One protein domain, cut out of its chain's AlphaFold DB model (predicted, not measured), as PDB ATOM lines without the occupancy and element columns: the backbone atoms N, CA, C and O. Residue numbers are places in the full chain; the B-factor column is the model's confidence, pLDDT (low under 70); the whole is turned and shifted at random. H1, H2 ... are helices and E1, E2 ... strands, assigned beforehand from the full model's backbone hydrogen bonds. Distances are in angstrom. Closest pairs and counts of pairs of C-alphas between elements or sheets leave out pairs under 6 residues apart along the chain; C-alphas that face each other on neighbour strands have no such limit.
ATOM      1  N   LEU A  29      88.889 104.112 122.196       75.50
ATOM      2  CA  LEU A  29      87.829 103.490 122.991       75.50
ATOM      3  C   LEU A  29      86.828 102.766 122.077       75.50
ATOM      4  O   LEU A  29      86.536 103.259 120.985       75.50
ATOM      5  N   PRO A  30      86.275 101.616 122.506       82.44
ATOM      6  CA  PRO A  30      85.219 100.948 121.757       82.44
ATOM      7  C   PRO A  30      83.937 101.800 121.722       82.44
ATOM      8  O   PRO A  30      83.716 102.608 122.637       82.44
ATOM      9  N   PRO A  31      83.073 101.614 120.703       81.75
ATOM     10  CA  PRO A  31      81.796 102.313 120.611       81.75
ATOM     11  C   PRO A  31      80.975 102.143 121.889       81.75
ATOM     12  O   PRO A  31      80.905 101.049 122.449       81.75
ATOM     13  N   ALA A  32      80.328 103.218 122.341       78.19
ATOM     14  CA  ALA A  32      79.444 103.144 123.497       78.19
ATOM     15  C   ALA A  32      78.302 102.130 123.249       78.19
ATOM     16  O   ALA A  32      77.833 102.011 122.109       78.19
ATOM     17  N   PRO A  33      77.825 101.414 124.288       77.88
ATOM     18  CA  PRO A  33      76.680 100.518 124.170       77.88
ATOM     19  C   PRO A  33      75.480 101.233 123.541       77.88
ATOM     20  O   PRO A  33      75.057 102.296 124.003       77.88
ATOM     21  N   LYS A  34      74.922 100.648 122.477       73.81
ATOM     22  CA  LYS A  34      73.711 101.170 121.838       73.81
ATOM     23  C   LYS A  34      72.513 100.895 122.739       73.81
ATOM     24  O   LYS A  34      72.347  99.787 123.240       73.81
ATOM     25  N   ILE A  35      71.657 101.895 122.907       67.12
ATOM     26  CA  ILE A  35      70.402 101.735 123.639       67.12
ATOM     27  C   ILE A  35      69.346 101.244 122.655       67.12
ATOM     28  O   ILE A  35      69.108 101.920 121.650       67.12
ATOM     29  N   PRO A  36      68.712 100.089 122.910       68.00
ATOM     30  CA  PRO A  36      67.608  99.628 122.086       68.00
ATOM     31  C   PRO A  36      66.466 100.646 122.078       68.00
ATOM     32  O   PRO A  36      66.135 101.232 123.107       68.00
ATOM     33  N   ILE A  37      65.837 100.819 120.915       67.31
ATOM     34  CA  ILE A  37      64.676 101.711 120.745       67.31
ATOM     35  C   ILE A  37      63.524 101.277 121.671       67.31
ATOM     36  O   ILE A  37      62.787 102.120 122.176       67.31
ATOM     37  N   ASP A  38      63.422  99.975 121.945       68.69
ATOM     38  CA  ASP A  38      62.485  99.377 122.893       68.69
ATOM     39  C   ASP A  38      63.237  98.639 124.012       68.69
ATOM     40  O   ASP A  38      63.376  97.414 124.035       68.69
ATOM     41  N   VAL A  39      63.764  99.417 124.956       58.66
ATOM     42  CA  VAL A  39      64.432  98.889 126.155       58.66
ATOM     43  C   VAL A  39      63.489  98.077 127.044       58.66
ATOM     44  O   VAL A  39      63.958  97.197 127.764       58.66
ATOM     45  N   THR A  40      62.179  98.332 127.007       63.97
ATOM     46  CA  THR A  40      61.186  97.607 127.813       63.97
ATOM     47  C   THR A  40      61.115  96.127 127.459       63.97
ATOM     48  O   THR A  40      61.090  95.308 128.374       63.97
ATOM     49  N   ASN A  41      61.172  95.793 126.169       58.75
ATOM     50  CA  ASN A  41      61.065  94.413 125.694       58.75
ATOM     51  C   ASN A  41      62.420  93.707 125.524       58.75
ATOM     52  O   ASN A  41      62.487  92.490 125.667       58.75
ATOM     53  N   VAL A  42      63.496  94.445 125.221       64.75
ATOM     54  CA  VAL A  42      64.795  93.848 124.835       64.75
ATOM     55  C   VAL A  42      65.856  93.932 125.941       64.75
ATOM     56  O   VAL A  42      66.836  93.192 125.913       64.75
ATOM     57  N   GLY A  43      65.674  94.792 126.947       71.38
ATOM     58  CA  GLY A  43      66.695  95.002 127.979       71.38
ATOM     59  C   GLY A  43      67.807  95.962 127.546       71.38
ATOM     60  O   GLY A  43      67.763  96.549 126.467       71.38
ATOM     61  N   LEU A  44      68.798  96.167 128.417       79.12
ATOM     62  CA  LEU A  44      70.059  96.810 128.032       79.12
ATOM     63  C   LEU A  44      70.997  95.757 127.437       79.12
ATOM     64  O   LEU A  44      70.989  94.607 127.871       79.12
ATOM     65  N   LEU A  45      71.820  96.149 126.463       80.06
ATOM     66  CA  LEU A  45      72.788  95.233 125.864       80.06
ATOM     67  C   LEU A  45      73.821  94.798 126.903       80.06
ATOM     68  O   LEU A  45      74.378  95.638 127.614       80.06
ATOM     69  N   SER A  46      74.104  93.495 126.946       83.31
ATOM     70  CA  SER A  46      75.119  92.927 127.833       83.31
ATOM     71  C   SER A  46      76.533  93.367 127.457       83.31
ATOM     72  O   SER A  46      77.365  93.553 128.340       83.31
ATOM     73  N   GLN A  47      76.788  93.578 126.165       84.88
ATOM     74  CA  GLN A  47      78.092  93.941 125.626       84.88
ATOM     75  C   GLN A  47      77.954  94.955 124.479       84.88
ATOM     76  O   GLN A  47      77.004  94.886 123.695       84.88
ATOM     77  N   SER A  48      78.895  95.895 124.364       84.44
ATOM     78  CA  SER A  48      79.018  96.760 123.184       84.44
ATOM     79  C   SER A  48      79.686  96.048 122.007       84.44
ATOM     80  O   SER A  48      80.260  94.968 122.138       84.44
ATOM     81  N   GLU A  49      79.696  96.718 120.855       86.19
ATOM     82  CA  GLU A  49      80.601  96.359 119.765       86.19
ATOM     83  C   GLU A  49      82.062  96.413 120.241       86.19
ATOM     84  O   GLU A  49      82.450  97.285 121.030       86.19
ATOM     85  N   SER A  50      82.853  95.456 119.760       86.19
ATOM     86  CA  SER A  50      84.261  95.312 120.110       86.19
ATOM     87  C   SER A  50      85.149  96.119 119.168       86.19
ATOM     88  O   SER A  50      84.933  96.153 117.957       86.19
ATOM     89  N   LEU A  51      86.205  96.712 119.718       84.94
ATOM     90  CA  LEU A  51      87.281  97.351 118.971       84.94
ATOM     91  C   LEU A  51      88.549  96.503 119.086       84.94
ATOM     92  O   LEU A  51      89.149  96.431 120.158       84.94
ATOM     93  N   THR A  52      88.980  95.897 117.982       86.25
ATOM     94  CA  THR A  52      90.195  95.071 117.938       86.25
ATOM     95  C   THR A  52      91.331  95.806 117.236       86.25
ATOM     96  O   THR A  52      91.199  96.240 116.095       86.25
ATOM     97  N   LYS A  53      92.476  95.913 117.916       85.44
ATOM     98  CA  LYS A  53      93.731  96.454 117.389       85.44
ATOM     99  C   LYS A  53      94.749  95.329 117.245       85.44
ATOM    100  O   LYS A  53      94.968  94.558 118.178       85.44
ATOM    101  N   ARG A  54      95.399  95.260 116.086       85.56
ATOM    102  CA  ARG A  54      96.575  94.415 115.862       85.56
ATOM    103  C   ARG A  54      97.818  95.129 116.397       85.56
ATOM    104  O   ARG A  54      97.996  96.313 116.132       85.56
ATOM    105  N   GLY A  55      98.634  94.411 117.155       79.44
ATOM    106  CA  GLY A  55      99.949  94.854 117.597       79.44
ATOM    107  C   GLY A  55     101.068  94.201 116.792       79.44
ATOM    108  O   GLY A  55     100.838  93.331 115.946       79.44
ATOM    109  N   GLU A  56     102.288  94.617 117.091       80.12
ATOM    110  CA  GLU A  56     103.523  94.053 116.555       80.12
ATOM    111  C   GLU A  56     104.270  93.315 117.663       80.12
ATOM    112  O   GLU A  56     104.226  93.707 118.826       80.12
ATOM    113  N   PHE A  57     104.972  92.230 117.333       72.06
ATOM    114  CA  PHE A  57     105.797  91.583 118.346       72.06
ATOM    115  C   PHE A  57     106.947  92.517 118.750       72.06
ATOM    116  O   PHE A  57     107.713  92.947 117.891       72.06
ATOM    117  N   PRO A  58     107.123  92.805 120.050       60.84
ATOM    118  CA  PRO A  58     108.113  93.767 120.535       60.84
ATOM    119  C   PRO A  58     109.549  93.199 120.563       60.84
ATOM    120  O   PRO A  58     110.421  93.727 121.259       60.84
ATOM    121  N   THR A 124     101.391  86.197 112.081       66.94
ATOM    122  CA  THR A 124     101.497  86.012 113.536       66.94
ATOM    123  C   THR A 124     101.621  87.357 114.218       66.94
ATOM    124  O   THR A 124     102.557  88.110 113.958       66.94
ATOM    125  N   PHE A 125     100.648  87.687 115.061       74.56
ATOM    126  CA  PHE A 125     100.579  88.987 115.718       74.56
ATOM    127  C   PHE A 125      99.778  88.918 117.020       74.56
ATOM    128  O   PHE A 125      98.823  88.140 117.119       74.56
ATOM    129  N   PRO A 126     100.128  89.746 118.016       76.44
ATOM    130  CA  PRO A 126      99.253  89.988 119.144       76.44
ATOM    131  C   PRO A 126      98.058  90.851 118.711       76.44
ATOM    132  O   PRO A 126      98.168  91.746 117.871       76.44
ATOM    133  N   THR A 127      96.901  90.611 119.307       81.19
ATOM    134  CA  THR A 127      95.703  91.445 119.184       81.19
ATOM    135  C   THR A 127      95.253  91.893 120.554       81.19
ATOM    136  O   THR A 127      95.280  91.111 121.504       81.19
ATOM    137  N   ARG A 128      94.771  93.127 120.627       84.12
ATOM    138  CA  ARG A 128      94.082  93.670 121.788       84.12
ATOM    139  C   ARG A 128      92.654  94.005 121.394       84.12
ATOM    140  O   ARG A 128      92.455  94.788 120.469       84.12
ATOM    141  N   THR A 129      91.681  93.459 122.105       81.81
ATOM    142  CA  THR A 129      90.262  93.737 121.879       81.81
ATOM    143  C   THR A 129      89.683  94.459 123.082       81.81
ATOM    144  O   THR A 129      89.879  94.033 124.213       81.81
ATOM    145  N   ARG A 130      88.974  95.561 122.844       83.12
ATOM    146  CA  ARG A 130      88.292  96.351 123.873       83.12
ATOM    147  C   ARG A 130      86.788  96.312 123.660       83.12
ATOM    148  O   ARG A 130      86.347  96.405 122.518       83.12
ATOM    149  N   TYR A 131      86.011  96.239 124.731       82.81
ATOM    150  CA  TYR A 131      84.551  96.358 124.678       82.81
ATOM    151  C   TYR A 131      83.989  96.814 126.027       82.81
ATOM    152  O   TYR A 131      84.636  96.664 127.060       82.81
ATOM    153  N   TRP A 132      82.781  97.370 126.027       85.38
ATOM    154  CA  TRP A 132      82.041  97.673 127.247       85.38
ATOM    155  C   TRP A 132      81.174  96.478 127.635       85.38
ATOM    156  O   TRP A 132      80.388  96.004 126.818       85.38
ATOM    157  N   GLN A 133      81.289  96.019 128.876       85.25
ATOM    158  CA  GLN A 133      80.497  94.937 129.455       85.25
ATOM    159  C   GLN A 133      79.564  95.496 130.524       85.25
ATOM    160  O   GLN A 133      79.989  96.305 131.349       85.25
ATOM    161  N   ILE A 134      78.301  95.073 130.537       84.75
ATOM    162  CA  ILE A 134      77.373  95.474 131.594       84.75
ATOM    163  C   ILE A 134      77.771  94.804 132.916       84.75
ATOM    164  O   ILE A 134      77.966  93.590 132.976       84.75
ATOM    165  N   LEU A 135      77.886  95.604 133.973       83.69
ATOM    166  CA  LEU A 135      78.111  95.145 135.345       83.69
ATOM    167  C   LEU A 135      76.808  94.996 136.110       83.69
ATOM    168  O   LEU A 135      76.591  94.023 136.827       83.69
ATOM    169  N   LYS A 136      75.940  95.995 135.975       83.62
ATOM    170  CA  LYS A 136      74.665  96.046 136.676       83.62
ATOM    171  C   LYS A 136      73.651  96.753 135.804       83.62
ATOM    172  O   LYS A 136      73.967  97.746 135.152       83.62
ATOM    173  N   SER A 137      72.427  96.248 135.822       83.25
ATOM    174  CA  SER A 137      71.275  96.959 135.290       83.25
ATOM    175  C   SER A 137      70.184  97.001 136.341       83.25
ATOM    176  O   SER A 137      70.079  96.096 137.170       83.25
ATOM    177  N   THR A 138      69.413  98.077 136.338       76.56
ATOM    178  CA  THR A 138      68.223  98.186 137.170       76.56
ATOM    179  C   THR A 138      67.012  97.742 136.367       76.56
ATOM    180  O   THR A 138      66.967  97.881 135.140       76.56
ATOM    181  N   GLU A 139      65.973  97.295 137.061       70.06
ATOM    182  CA  GLU A 139      64.632  97.363 136.491       70.06
ATOM    183  C   GLU A 139      64.238  98.834 136.265       70.06
ATOM    184  O   GLU A 139      64.965  99.764 136.636       70.06
ATOM    185  N   THR A 140      63.121  99.065 135.577       66.94
ATOM    186  CA  THR A 140      62.640 100.424 135.308       66.94
ATOM    187  C   THR A 140      62.397 101.156 136.632       66.94
ATOM    188  O   THR A 140      61.454 100.841 137.353       66.94
ATOM    189  N   VAL A 141      63.233 102.145 136.941       65.31
ATOM    190  CA  VAL A 141      63.068 103.049 138.078       65.31
ATOM    191  C   VAL A 141      61.975 104.037 137.695       65.31
ATOM    192  O   VAL A 141      62.158 104.857 136.796       65.31
ATOM    193  N   VAL A 142      60.803 103.908 138.314       58.62
ATOM    194  CA  VAL A 142      59.683 104.838 138.120       58.62
ATOM    195  C   VAL A 142      60.051 106.159 138.786       58.62
ATOM    196  O   VAL A 142      60.582 106.136 139.891       58.62
ATOM    197  N   GLY A 143      59.814 107.273 138.081       59.44
ATOM    198  CA  GLY A 143      60.304 108.606 138.435       59.44
ATOM    199  C   GLY A 143      60.280 108.877 139.938       59.44
ATOM    200  O   GLY A 143      59.214 108.906 140.549       59.44
ATOM    201  N   ALA A 144      61.471 109.015 140.509       59.28
ATOM    202  CA  ALA A 144      61.663 109.291 141.919       59.28
ATOM    203  C   ALA A 144      61.875 110.795 142.100       59.28
ATOM    204  O   ALA A 144      62.637 111.407 141.347       59.28
ATOM    205  N   ASP A 145      61.233 111.364 143.121       66.12
ATOM    206  CA  ASP A 145      61.499 112.729 143.596       66.12
ATOM    207  C   ASP A 145      62.854 112.826 144.331       66.12
ATOM    208  O   ASP A 145      63.302 113.909 144.701       66.12
ATOM    209  N   GLU A 146      63.526 111.688 144.516       71.62
ATOM    210  CA  GLU A 146      64.780 111.539 145.246       71.62
ATOM    211  C   GLU A 146      65.882 110.956 144.352       71.62
ATOM    212  O   GLU A 146      65.626 110.262 143.364       71.62
ATOM    213  N   THR A 147      67.133 111.269 144.694       81.38
ATOM    214  CA  THR A 147      68.318 110.693 144.050       81.38
ATOM    215  C   THR A 147      68.297 109.175 144.200       81.38
ATOM    216  O   THR A 147      68.129 108.645 145.295       81.38
ATOM    217  N   TYR A 148      68.484 108.468 143.091       79.50
ATOM    218  CA  TYR A 148      68.526 107.017 143.079       79.50
ATOM    219  C   TYR A 148      69.965 106.530 143.244       79.50
ATOM    220  O   TYR A 148      70.840 106.854 142.440       79.50
ATOM    221  N   HIS A 149      70.202 105.737 144.281       83.75
ATOM    222  CA  HIS A 149      71.522 105.223 144.619       83.75
ATOM    223  C   HIS A 149      71.695 103.798 144.101       83.75
ATOM    224  O   HIS A 149      70.846 102.933 144.325       83.75
ATOM    225  N   VAL A 150      72.815 103.536 143.428       82.62
ATOM    226  CA  VAL A 150      73.180 102.192 142.974       82.62
ATOM    227  C   VAL A 150      74.529 101.806 143.542       82.62
ATOM    228  O   VAL A 150      75.566 102.274 143.073       82.62
ATOM    229  N   ASP A 151      74.503 100.872 144.484       84.62
ATOM    230  CA  ASP A 151      75.704 100.184 144.941       84.62
ATOM    231  C   ASP A 151      76.097  99.101 143.936       84.62
ATOM    232  O   ASP A 151      75.248  98.348 143.438       84.62
ATOM    233  N   TYR A 152      77.382  99.003 143.628       81.75
ATOM    234  CA  TYR A 152      77.933  97.966 142.768       81.75
ATOM    235  C   TYR A 152      79.366  97.635 143.173       81.75
ATOM    236  O   TYR A 152      80.065  98.424 143.797       81.75
ATOM    237  N   GLU A 153      79.815  96.451 142.789       82.56
ATOM    238  CA  GLU A 153      81.217  96.072 142.883       82.56
ATOM    239  C   GLU A 153      81.752  95.926 141.468       82.56
ATOM    240  O   GLU A 153      81.075  95.380 140.592       82.56
ATOM    241  N   TYR A 154      82.966  96.412 141.238       79.19
ATOM    242  CA  TYR A 154      83.692  96.111 140.015       79.19
ATOM    243  C   TYR A 154      85.052  95.533 140.368       79.19
ATOM    244  O   TYR A 154      85.707  95.940 141.328       79.19
ATOM    245  N   THR A 155      85.478  94.552 139.587       76.88
ATOM    246  CA  THR A 155      86.824  94.001 139.686       76.88
ATOM    247  C   THR A 155      87.692  94.709 138.661       76.88
ATOM    248  O   THR A 155      87.269  94.868 137.523       76.88
ATOM    249  N   ARG A 156      88.899  95.137 139.023       75.62
ATOM    250  CA  ARG A 156      89.889  95.688 138.085       75.62
ATOM    251  C   ARG A 156      91.209  94.940 138.208       75.62
ATOM    252  O   ARG A 156      91.414  94.227 139.183       75.62
ATOM    253  N   GLY A 157      92.084  95.106 137.222       72.62
ATOM    254  CA  GLY A 157      93.372  94.419 137.181       72.62
ATOM    255  C   GLY A 157      93.300  92.987 136.661       72.62
ATOM    256  O   GLY A 157      92.287  92.546 136.114       72.62
ATOM    257  N   ILE A 158      94.407  92.267 136.812       71.88
ATOM    258  CA  ILE A 158      94.612  90.909 136.298       71.88
ATOM    259  C   ILE A 158      95.109  89.980 137.411       71.88
ATOM    260  O   ILE A 158      95.855  90.372 138.306       71.88
ATOM    261  N   GLU A 159      94.679  88.720 137.366       71.19
ATOM    262  CA  GLU A 159      95.186  87.683 138.267       71.19
ATOM    263  C   GLU A 159      96.671  87.417 138.012       71.19
ATOM    264  O   GLU A 159      97.093  87.241 136.868       71.19
ATOM    265  N   LEU A 160      97.450  87.282 139.086       66.44
ATOM    266  CA  LEU A 160      98.885  86.995 139.023       66.44
ATOM    267  C   LEU A 160      99.225  85.735 138.194       66.44
ATOM    268  O   LEU A 160     100.247  85.649 137.514       66.44
ATOM    269  N   THR A 161      98.364  84.721 138.228       65.25
ATOM    270  CA  THR A 161      98.533  83.507 137.415       65.25
ATOM    271  C   THR A 161      98.388  83.799 135.921       65.25
ATOM    272  O   THR A 161      99.138  83.251 135.113       65.25
ATOM    273  N   LYS A 162      97.479  84.708 135.549       66.25
ATOM    274  CA  LYS A 162      97.257  85.134 134.163       66.25
ATOM    275  C   LYS A 162      98.348  86.084 133.660       66.25
ATOM    276  O   LYS A 162      98.649  86.050 132.469       66.25
ATOM    277  N   THR A 163      98.990  86.875 134.527       65.81
ATOM    278  CA  THR A 163     100.142  87.712 134.125       65.81
ATOM    279  C   THR A 163     101.355  86.878 133.770       65.81
ATOM    280  O   THR A 163     102.048  87.195 132.807       65.81
ATOM    281  N   ASN A 164     101.590  85.791 134.505       65.12
ATOM    282  CA  ASN A 164     102.679  84.872 134.200       65.12
ATOM    283  C   ASN A 164     102.433  84.163 132.870       65.12
ATOM    284  O   ASN A 164     103.350  84.087 132.058       65.12
ATOM    285  N   ASP A 165     101.200  83.703 132.618       64.44
ATOM    286  CA  ASP A 165     100.847  83.121 131.322       64.44
ATOM    287  C   ASP A 165     101.065  84.145 130.200       64.44
ATOM    288  O   ASP A 165     101.866  83.890 129.309       64.44
ATOM    289  N   LEU A 166     100.477  85.347 130.291       68.31
ATOM    290  CA  LEU A 166     100.670  86.411 129.295       68.31
ATOM    291  C   LEU A 166     102.153  86.747 129.063       68.31
ATOM    292  O   LEU A 166     102.578  86.896 127.919       68.31
ATOM    293  N   GLY A 167     102.936  86.836 130.139       68.50
ATOM    294  CA  GLY A 167     104.382  87.008 130.075       68.50
ATOM    295  C   GLY A 167     105.040  85.938 129.217       68.50
ATOM    296  O   GLY A 167     105.717  86.260 128.242       68.50
ATOM    297  N   LEU A 168     104.762  84.660 129.494       64.81
ATOM    298  CA  LEU A 168     105.282  83.535 128.710       64.81
ATOM    299  C   LEU A 168     104.851  83.612 127.238       64.81
ATOM    300  O   LEU A 168     105.670  83.354 126.354       64.81
ATOM    301  N   ARG A 169     103.605  84.025 126.965       64.69
ATOM    302  CA  ARG A 169     103.082  84.237 125.600       64.69
ATOM    303  C   ARG A 169     103.814  85.329 124.839       64.69
ATOM    304  O   ARG A 169     103.885  85.263 123.619       64.69
ATOM    305  N   LEU A 170     104.379  86.303 125.539       65.12
ATOM    306  CA  LEU A 170     105.165  87.388 124.956       65.12
ATOM    307  C   LEU A 170     106.680  87.166 125.093       65.12
ATOM    308  O   LEU A 170     107.460  88.026 124.690       65.12
ATOM    309  N   GLY A 171     107.110  86.016 125.627       59.12
ATOM    310  CA  GLY A 171     108.525  85.691 125.814       59.12
ATOM    311  C   GLY A 171     109.185  86.500 126.933       59.12
ATOM    312  O   GLY A 171     110.399  86.697 126.918       59.12
ATOM    313  N   VAL A 172     108.392  86.980 127.889       63.75
ATOM    314  CA  VAL A 172     108.800  87.813 129.022       63.75
ATOM    315  C   VAL A 172     108.711  86.995 130.302       63.75
ATOM    316  O   VAL A 172     107.689  86.371 130.593       63.75
ATOM    317  N   HIS A 173     109.776  87.011 131.100       63.16
ATOM    318  CA  HIS A 173     109.680  86.542 132.476       63.16
ATOM    319  C   HIS A 173     109.022  87.637 133.314       63.16
ATOM    320  O   HIS A 173     109.535  88.748 133.368       63.16
ATOM    321  N   VAL A 174     107.901  87.319 133.955       60.72
ATOM    322  CA  VAL A 174     107.202  88.237 134.856       60.72
ATOM    323  C   VAL A 174     107.494  87.778 136.282       60.72
ATOM    324  O   VAL A 174     107.003  86.721 136.688       60.72
ATOM    325  N   PRO A 175     108.340  88.499 137.041       56.69
ATOM    326  CA  PRO A 175     108.510  88.226 138.456       56.69
ATOM    327  C   PRO A 175     107.178  88.438 139.179       56.69
ATOM    328  O   PRO A 175     106.402  89.332 138.843       56.69
ATOM    329  N   VAL A 176     106.912  87.629 140.201       57.44
ATOM    330  CA  VAL A 176     105.694  87.761 141.009       57.44
ATOM    331  C   VAL A 176     105.577  89.184 141.570       57.44
ATOM    332  O   VAL A 176     106.486  89.645 142.256       57.44
ATOM    333  N   GLY A 177     104.456  89.858 141.289       52.56
ATOM    334  CA  GLY A 177     104.149  91.193 141.814       52.56
ATOM    335  C   GLY A 177     104.865  92.359 141.120       52.56
ATOM    336  O   GLY A 177     104.773  93.483 141.605       52.56
ATOM    337  N   LEU A 178     105.573  92.123 140.008       59.88
ATOM    338  CA  LEU A 178     106.216  93.170 139.209       59.88
ATOM    339  C   LEU A 178     105.868  92.990 137.728       59.88
ATOM    340  O   LEU A 178     106.303  92.031 137.092       59.88
ATOM    341  N   PHE A 179     105.135  93.952 137.162       72.00
ATOM    342  CA  PHE A 179     104.712  93.936 135.757       72.00
ATOM    343  C   PHE A 179     105.475  94.859 134.778       72.00
ATOM    344  O   PHE A 179     105.067  94.885 133.617       72.00
ATOM    345  N   PRO A 180     106.575  95.570 135.124       74.50
ATOM    346  CA  PRO A 180     107.103  96.631 134.258       74.50
ATOM    347  C   PRO A 180     107.625  96.105 132.915       74.50
ATOM    348  O   PRO A 180     107.435  96.742 131.881       74.50
ATOM    349  N   ASP A 181     108.225  94.911 132.892       73.62
ATOM    350  CA  ASP A 181     108.711  94.305 131.646       73.62
ATOM    351  C   ASP A 181     107.555  93.895 130.723       73.62
ATOM    352  O   ASP A 181     107.644  94.012 129.499       73.62
ATOM    353  N   LEU A 182     106.447  93.435 131.310       75.94
ATOM    354  CA  LEU A 182     105.244  93.055 130.577       75.94
ATOM    355  C   LEU A 182     104.516  94.287 130.030       75.94
ATOM    356  O   LEU A 182     104.138  94.310 128.858       75.94
ATOM    357  N   GLU A 183     104.372  95.319 130.858       78.69
ATOM    358  CA  GLU A 183     103.829  96.628 130.493       78.69
ATOM    359  C   GLU A 183     104.624  97.261 129.361       78.69
ATOM    360  O   GLU A 183     104.038  97.659 128.357       78.69
ATOM    361  N   ALA A 184     105.955  97.285 129.463       79.38
ATOM    362  CA  ALA A 184     106.822  97.815 128.419       79.38
ATOM    363  C   ALA A 184     106.629  97.058 127.098       79.38
ATOM    364  O   ALA A 184     106.485  97.670 126.040       79.38
ATOM    365  N   LYS A 185     106.563  95.723 127.144       77.25
ATOM    366  CA  LYS A 185     106.410  94.879 125.951       77.25
ATOM    367  C   LYS A 185     105.046  95.037 125.289       77.25
ATOM    368  O   LYS A 185     104.982  95.170 124.067       77.25
ATOM    369  N   LEU A 186     103.969  95.080 126.068       78.56
ATOM    370  CA  LEU A 186     102.637  95.390 125.552       78.56
ATOM    371  C   LEU A 186     102.575  96.815 125.004       78.56
ATOM    372  O   LEU A 186     102.038  97.031 123.918       78.56
ATOM    373  N   SER A 187     103.165  97.773 125.717       82.31
ATOM    374  CA  SER A 187     103.151  99.176 125.315       82.31
ATOM    375  C   SER A 187     103.873  99.390 123.993       82.31
ATOM    376  O   SER A 187     103.358 100.065 123.104       82.31
ATOM    377  N   MET A 188     105.024  98.738 123.814       81.25
ATOM    378  CA  MET A 188     105.733  98.685 122.534       81.25
ATOM    379  C   MET A 188     104.884  98.010 121.453       81.25
ATOM    380  O   MET A 188     104.727  98.564 120.369       81.25
ATOM    381  N   SER A 189     104.301  96.846 121.760       81.50
ATOM    382  CA  SER A 189     103.495  96.059 120.817       81.50
ATOM    383  C   SER A 189     102.311  96.840 120.251       81.50
ATOM    384  O   SER A 189     101.988  96.721 119.072       81.50
ATOM    385  N   PHE A 190     101.632  97.623 121.089       82.12
ATOM    386  CA  PHE A 190     100.430  98.362 120.701       82.12
ATOM    387  C   PHE A 190     100.665  99.859 120.502       82.12
ATOM    388  O   PHE A 190      99.708 100.559 120.166       82.12
ATOM    389  N   GLN A 191     101.905 100.332 120.669       83.75
ATOM    390  CA  GLN A 191     102.297 101.743 120.581       83.75
ATOM    391  C   GLN A 191     101.412 102.648 121.457       83.75
ATOM    392  O   GLN A 191     100.961 103.713 121.039       83.75
ATOM    393  N   GLU A 192     101.097 102.183 122.665       78.88
ATOM    394  CA  GLU A 192     100.223 102.853 123.631       78.88
ATOM    395  C   GLU A 192     100.743 102.598 125.042       78.88
ATOM    396  O   GLU A 192     101.326 101.553 125.286       78.88
ATOM    397  N   ASN A 193     100.510 103.510 125.982       78.06
ATOM    398  CA  ASN A 193     100.876 103.260 127.373       78.06
ATOM    399  C   ASN A 193      99.908 102.237 127.994       78.06
ATOM    400  O   ASN A 193      98.703 102.492 128.075       78.06
ATOM    401  N   ILE A 194     100.423 101.075 128.395       76.25
ATOM    402  CA  ILE A 194      99.661  99.994 129.025       76.25
ATOM    403  C   ILE A 194     100.187  99.801 130.442       76.25
ATOM    404  O   ILE A 194     101.355  99.486 130.637       76.25
ATOM    405  N   ASN A 195      99.287  99.954 131.412       76.88
ATOM    406  CA  ASN A 195      99.551  99.761 132.832       76.88
ATOM    407  C   ASN A 195      98.785  98.526 133.325       76.88
ATOM    408  O   ASN A 195      97.590  98.383 133.042       76.88
ATOM    409  N   ILE A 196      99.463  97.643 134.051       73.94
ATOM    410  CA  ILE A 196      98.914  96.409 134.596       73.94
ATOM    411  C   ILE A 196      98.903  96.519 136.116       73.94
ATOM    412  O   ILE A 196      99.929  96.653 136.770       73.94
ATOM    413  N   ILE A 197      97.718  96.366 136.695       77.06
ATOM    414  CA  ILE A 197      97.550  96.286 138.146       77.06
ATOM    415  C   ILE A 197      97.093  94.887 138.551       77.06
ATOM    416  O   ILE A 197      96.428  94.187 137.781       77.06
ATOM    417  N   GLU A 198      97.442  94.482 139.770       75.94
ATOM    418  CA  GLU A 198      96.951  93.235 140.355       75.94
ATOM    419  C   GLU A 198      95.425  93.273 140.516       75.94
ATOM    420  O   GLU A 198      94.825  94.335 140.709       75.94
ATOM    421  N   LYS A 199      94.790  92.103 140.400       80.31
ATOM    422  CA  LYS A 199      93.345  91.964 140.558       80.31
ATOM    423  C   LYS A 199      92.895  92.451 141.933       80.31
ATOM    424  O   LYS A 199      93.296  91.907 142.957       80.31
ATOM    425  N   GLU A 200      91.945  93.372 141.935       79.19
ATOM    426  CA  GLU A 200      91.238  93.804 143.135       79.19
ATOM    427  C   GLU A 200      89.752  94.027 142.847       79.19
ATOM    428  O   GLU A 200      89.363  94.361 141.726       79.19
ATOM    429  N   THR A 201      88.914  93.840 143.865       84.81
ATOM    430  CA  THR A 201      87.479  94.129 143.800       84.81
ATOM    431  C   THR A 201      87.192  95.357 144.640       84.81
ATOM    432  O   THR A 201      87.523  95.394 145.824       84.81
ATOM    433  N   VAL A 202      86.579  96.360 144.017       82.19
ATOM    434  CA  VAL A 202      86.331  97.664 144.621       82.19
ATOM    435  C   VAL A 202      84.820  97.884 144.713       82.19
ATOM    436  O   VAL A 202      84.150  97.907 143.674       82.19
ATOM    437  N   PRO A 203      84.267  98.067 145.924       84.38
ATOM    438  CA  PRO A 203      82.894  98.516 146.080       84.38
ATOM    439  C   PRO A 203      82.781  99.991 145.681       84.38
ATOM    440  O   PRO A 203      83.673 100.802 145.945       84.38
ATOM    441  N   GLN A 204      81.684 100.336 145.023       87.00
ATOM    442  CA  GLN A 204      81.362 101.681 144.573       87.00
ATOM    443  C   GLN A 204      79.875 101.961 144.726       87.00
ATOM    444  O   GLN A 204      79.039 101.058 144.711       87.00
ATOM    445  N   GLN A 205      79.570 103.246 144.806       84.62
ATOM    446  CA  GLN A 205      78.217 103.761 144.803       84.62
ATOM    447  C   GLN A 205      78.129 104.855 143.746       84.62
ATOM    448  O   GLN A 205      78.996 105.727 143.666       84.62
ATOM    449  N   CYS A 206      77.092 104.783 142.918       82.44
ATOM    450  CA  CYS A 206      76.774 105.810 141.939       82.44
ATOM    451  C   CYS A 206      75.410 106.418 142.243       82.44
ATOM    452  O   CYS A 206      74.423 105.700 142.422       82.44
ATOM    453  N   ASP A 207      75.370 107.745 142.206       83.00
ATOM    454  CA  ASP A 207      74.173 108.530 142.462       83.00
ATOM    455  C   ASP A 207      73.589 109.016 141.138       83.00
ATOM    456  O   ASP A 207      74.251 109.698 140.348       83.00
ATOM    457  N   PHE A 208      72.330 108.670 140.898       79.75
ATOM    458  CA  PHE A 208      71.580 109.093 139.726       79.75
ATOM    459  C   PHE A 208      70.574 110.160 140.148       79.75
ATOM    460  O   PHE A 208      69.727 109.899 141.003       79.75
ATOM    461  N   PRO A 209      70.650 111.376 139.583       79.62
ATOM    462  CA  PRO A 209      69.776 112.463 139.996       79.62
ATOM    463  C   PRO A 209      68.308 112.115 139.743       79.62
ATOM    464  O   PRO A 209      67.990 111.492 138.730       79.62
ATOM    465  N   ALA A 210      67.432 112.585 140.634       77.62
ATOM    466  CA  ALA A 210      65.981 112.481 140.513       77.62
ATOM    467  C   ALA A 210      65.484 112.938 139.130       77.62
ATOM    468  O   ALA A 210      65.936 113.954 138.577       77.62
ATOM    469  N   LYS A 211      64.544 112.181 138.558       76.12
ATOM    470  CA  LYS A 211      63.959 112.452 137.241       76.12
ATOM    471  C   LYS A 211      62.474 112.125 137.256       76.12
ATOM    472  O   LYS A 211      62.071 111.034 137.632       76.12
ATOM    473  N   ASN A 212      61.676 113.034 136.704       76.44
ATOM    474  CA  ASN A 212      60.212 112.917 136.636       76.44
ATOM    475  C   ASN A 212      59.734 111.937 135.543       76.44
ATOM    476  O   ASN A 212      58.567 111.938 135.159       76.44
ATOM    477  N   VAL A 213      60.648 111.151 134.977       73.75
ATOM    478  CA  VAL A 213      60.380 110.159 133.937       73.75
ATOM    479  C   VAL A 213      60.972 108.836 134.380       73.75
ATOM    480  O   VAL A 213      62.030 108.817 135.003       73.75
ATOM    481  N   SER A 214      60.312 107.734 134.036       73.56
ATOM    482  CA  SER A 214      60.860 106.410 134.307       73.56
ATOM    483  C   SER A 214      62.178 106.206 133.563       73.56
ATOM    484  O   SER A 214      62.293 106.552 132.383       73.56
ATOM    485  N   GLN A 215      63.168 105.629 134.238       72.31
ATOM    486  CA  GLN A 215      64.506 105.416 133.693       72.31
ATOM    487  C   GLN A 215      64.956 103.977 133.897       72.31
ATOM    488  O   GLN A 215      64.549 103.306 134.838       72.31
ATOM    489  N   ARG A 216      65.833 103.499 133.018       77.00
ATOM    490  CA  ARG A 216      66.579 102.262 133.230       77.00
ATOM    491  C   ARG A 216      68.054 102.606 133.261       77.00
ATOM    492  O   ARG A 216      68.531 103.320 132.379       77.00
ATOM    493  N   ILE A 217      68.755 102.110 134.269       77.94
ATOM    494  CA  ILE A 217      70.157 102.434 134.505       77.94
ATOM    495  C   ILE A 217      70.998 101.202 134.193       77.94
ATOM    496  O   ILE A 217      70.670 100.094 134.616       77.94
ATOM    497  N   GLY A 218      72.078 101.406 133.441       82.19
ATOM    498  CA  GLY A 218      73.096 100.403 133.160       82.19
ATOM    499  C   GLY A 218      74.467 100.935 133.537       82.19
ATOM    500  O   GLY A 218      74.850 102.017 133.100       82.19
ATOM    501  N   ILE A 219      75.199 100.169 134.336       84.25
ATOM    502  CA  ILE A 219      76.591 100.440 134.686       84.25
ATOM    503  C   ILE A 219      77.447  99.515 133.832       84.25
ATOM    504  O   ILE A 219      77.245  98.301 133.853       84.25
ATOM    505  N   TYR A 220      78.389 100.087 133.087       85.50
ATOM    506  CA  TYR A 220      79.278  99.358 132.187       85.50
ATOM    507  C   TYR A 220      80.732  99.483 132.632       85.50
ATOM    508  O   TYR A 220      81.154 100.528 133.123       85.50
ATOM    509  N   GLN A 221      81.506  98.431 132.395       83.50
ATOM    510  CA  GLN A 221      82.948  98.396 132.590       83.50
ATOM    511  C   GLN A 221      83.659  98.200 131.253       83.50
ATOM    512  O   GLN A 221      83.222  97.408 130.421       83.50
ATOM    513  N   LEU A 222      84.773  98.908 131.053       84.00
ATOM    514  CA  LEU A 222      85.663  98.662 129.924       84.00
ATOM    515  C   LEU A 222      86.468  97.384 130.180       84.00
ATOM    516  O   LEU A 222      87.211  97.300 131.157       84.00
ATOM    517  N   HIS A 223      86.323  96.409 129.290       82.00
ATOM    518  CA  HIS A 223      87.108  95.183 129.258       82.00
ATOM    519  C   HIS A 223      88.166  95.276 128.162       82.00
ATOM    520  O   HIS A 223      87.903  95.792 127.073       82.00
ATOM    521  N   GLU A 224      89.349  94.732 128.439       79.88
ATOM    522  CA  GLU A 224      90.428  94.587 127.465       79.88
ATOM    523  C   GLU A 224      90.919  93.144 127.451       79.88
ATOM    524  O   GLU A 224      91.288  92.628 128.501       79.88
ATOM    525  N   THR A 225      90.972  92.509 126.282       80.94
ATOM    526  CA  THR A 225      91.514  91.158 126.100       80.94
ATOM    527  C   THR A 225      92.741  91.174 125.198       80.94
ATOM    528  O   THR A 225      92.800  91.934 124.230       80.94
ATOM    529  N   TYR A 226      93.722  90.323 125.502       75.31
ATOM    530  CA  TYR A 226      94.947  90.164 124.722       75.31
ATOM    531  C   TYR A 226      95.049  88.728 124.212       75.31
ATOM    532  O   TYR A 226      95.014  87.769 124.982       75.31
ATOM    533  N   ALA A 227      95.204  88.570 122.904       70.19
ATOM    534  CA  ALA A 227      95.378  87.272 122.268       70.19
ATOM    535  C   ALA A 227      96.597  87.286 121.353       70.19
ATOM    536  O   ALA A 227      97.017  88.336 120.875       70.19
ATOM    537  N   ILE A 228      97.164  86.110 121.111       67.50
ATOM    538  CA  ILE A 228      98.166  85.902 120.072       67.50
ATOM    539  C   ILE A 228      97.528  85.019 119.019       67.50
ATOM    540  O   ILE A 228      97.015  83.950 119.345       67.50
ATOM    541  N   HIS A 229      97.561  85.483 117.776       65.19
ATOM    542  CA  HIS A 229      97.166  84.692 116.624       65.19
ATOM    543  C   HIS A 229      98.411  84.113 115.977       65.19
ATOM    544  O   HIS A 229      99.370  84.842 115.725       65.19
ATOM    545  N   SER A 230      98.390  82.808 115.722       58.94
ATOM    546  CA  SER A 230      99.487  82.086 115.096       58.94
ATOM    547  C   SER A 230      99.199  81.719 113.651       58.94
ATOM    548  O   SER A 230      98.089  81.336 113.291       58.94
TER     549      SER A 230
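What this domain is: This is residues 29 to 58 and 124 to 230 of the 361 residues of the protein "Hypothetical protein" of Didymodactylos carnosus (UniProt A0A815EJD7). Two long, narrow sheets, E1-E2-E5 and E3-E4, lie partly face to face as a loose sandwich, and their long strands make the longest axis. H2 and H3 lie at one end of it, both grazing the three-stranded sheet, and the short H1 lies toward the other end, away from both. The printed part has 137 residues with three named helices and five named strands, in the order H1 E1 E2 E3 H2 H3 E4 E5; both sheets are antiparallel and the class is mixed, helices and strands. The whole is loose, with a radius of gyration of the C-alphas of 18.9 A, and elongated, spanning 56 by 29 by 21 A.

How they stand to each other: Begin at E2, residues 125 to 137, the inner strand of the larger sheet. Beside it runs E5, residues 218 to 229, antiparallel at 161 degrees; look for N 129 and O 225, 2.8 A apart and within hydrogen-bond range. E1, residues 51 to 54, is the other edge strand, antiparallel to E2 at 162 degrees, with N 53 and O 128 within range at 2.8 A. This sheet is twisted, its C-alphas lying up to 4.3 A off the best plane. In the second sheet, E3, residues 148 to 156, and E4, residues 200 to 208, are antiparallel at 157 degrees, with N 152 and O 204 within range at 2.9 A. The two sheets form a sandwich, two sheets face to face, with their strands at 30 degrees; the closest C-alphas of E2 and E3 are those of Lys 136 and Tyr 152, 7.2 A apart. H3, residues 180 to 190, only grazes the larger sheet with residues 186 to 190, and H2, residues 160 to 169, only grazes it with residues 166 to 169. H2 and H3 are close but not clearly touching: the closest C-alphas, of Gly 167 and Leu 182, are 6.1 A apart. In H2 and H3 every O i to N i+4 pair is within hydrogen-bond range; H1, residues 39 to 42, is too short for such a pair. H1 is not on the larger sheet and is apart from H2 and H3.

Where its parts are: Find C-alpha 125 at (100.579, 88.987, 115.718); from there E2 runs 36.1 A to C-alpha 137 at (71.275, 96.959, 135.290). E5 measures 33.2 A and ends at C-alpha 229, at (97.166, 84.692, 116.624). E4 is 25.1 A long, E3 24.7 A, H3 15.2 A, H2 14.3 A, E1 10.2 A and H1 5.2 A.

The domain as a whole: The two C-alphas farthest apart, those of Asp 145 and Gly 171, are 57.1 A apart. Residues 59 to 123 are not printed, and C-alphas 58 and 124 stand 12.4 A apart across the cut. Of the links that are printed whole, E3 to H2 is tight and none is long. Look for low pLDDT, under 70, in 38 residues, among them 160 to 178; the mean of the printed part is 75.2.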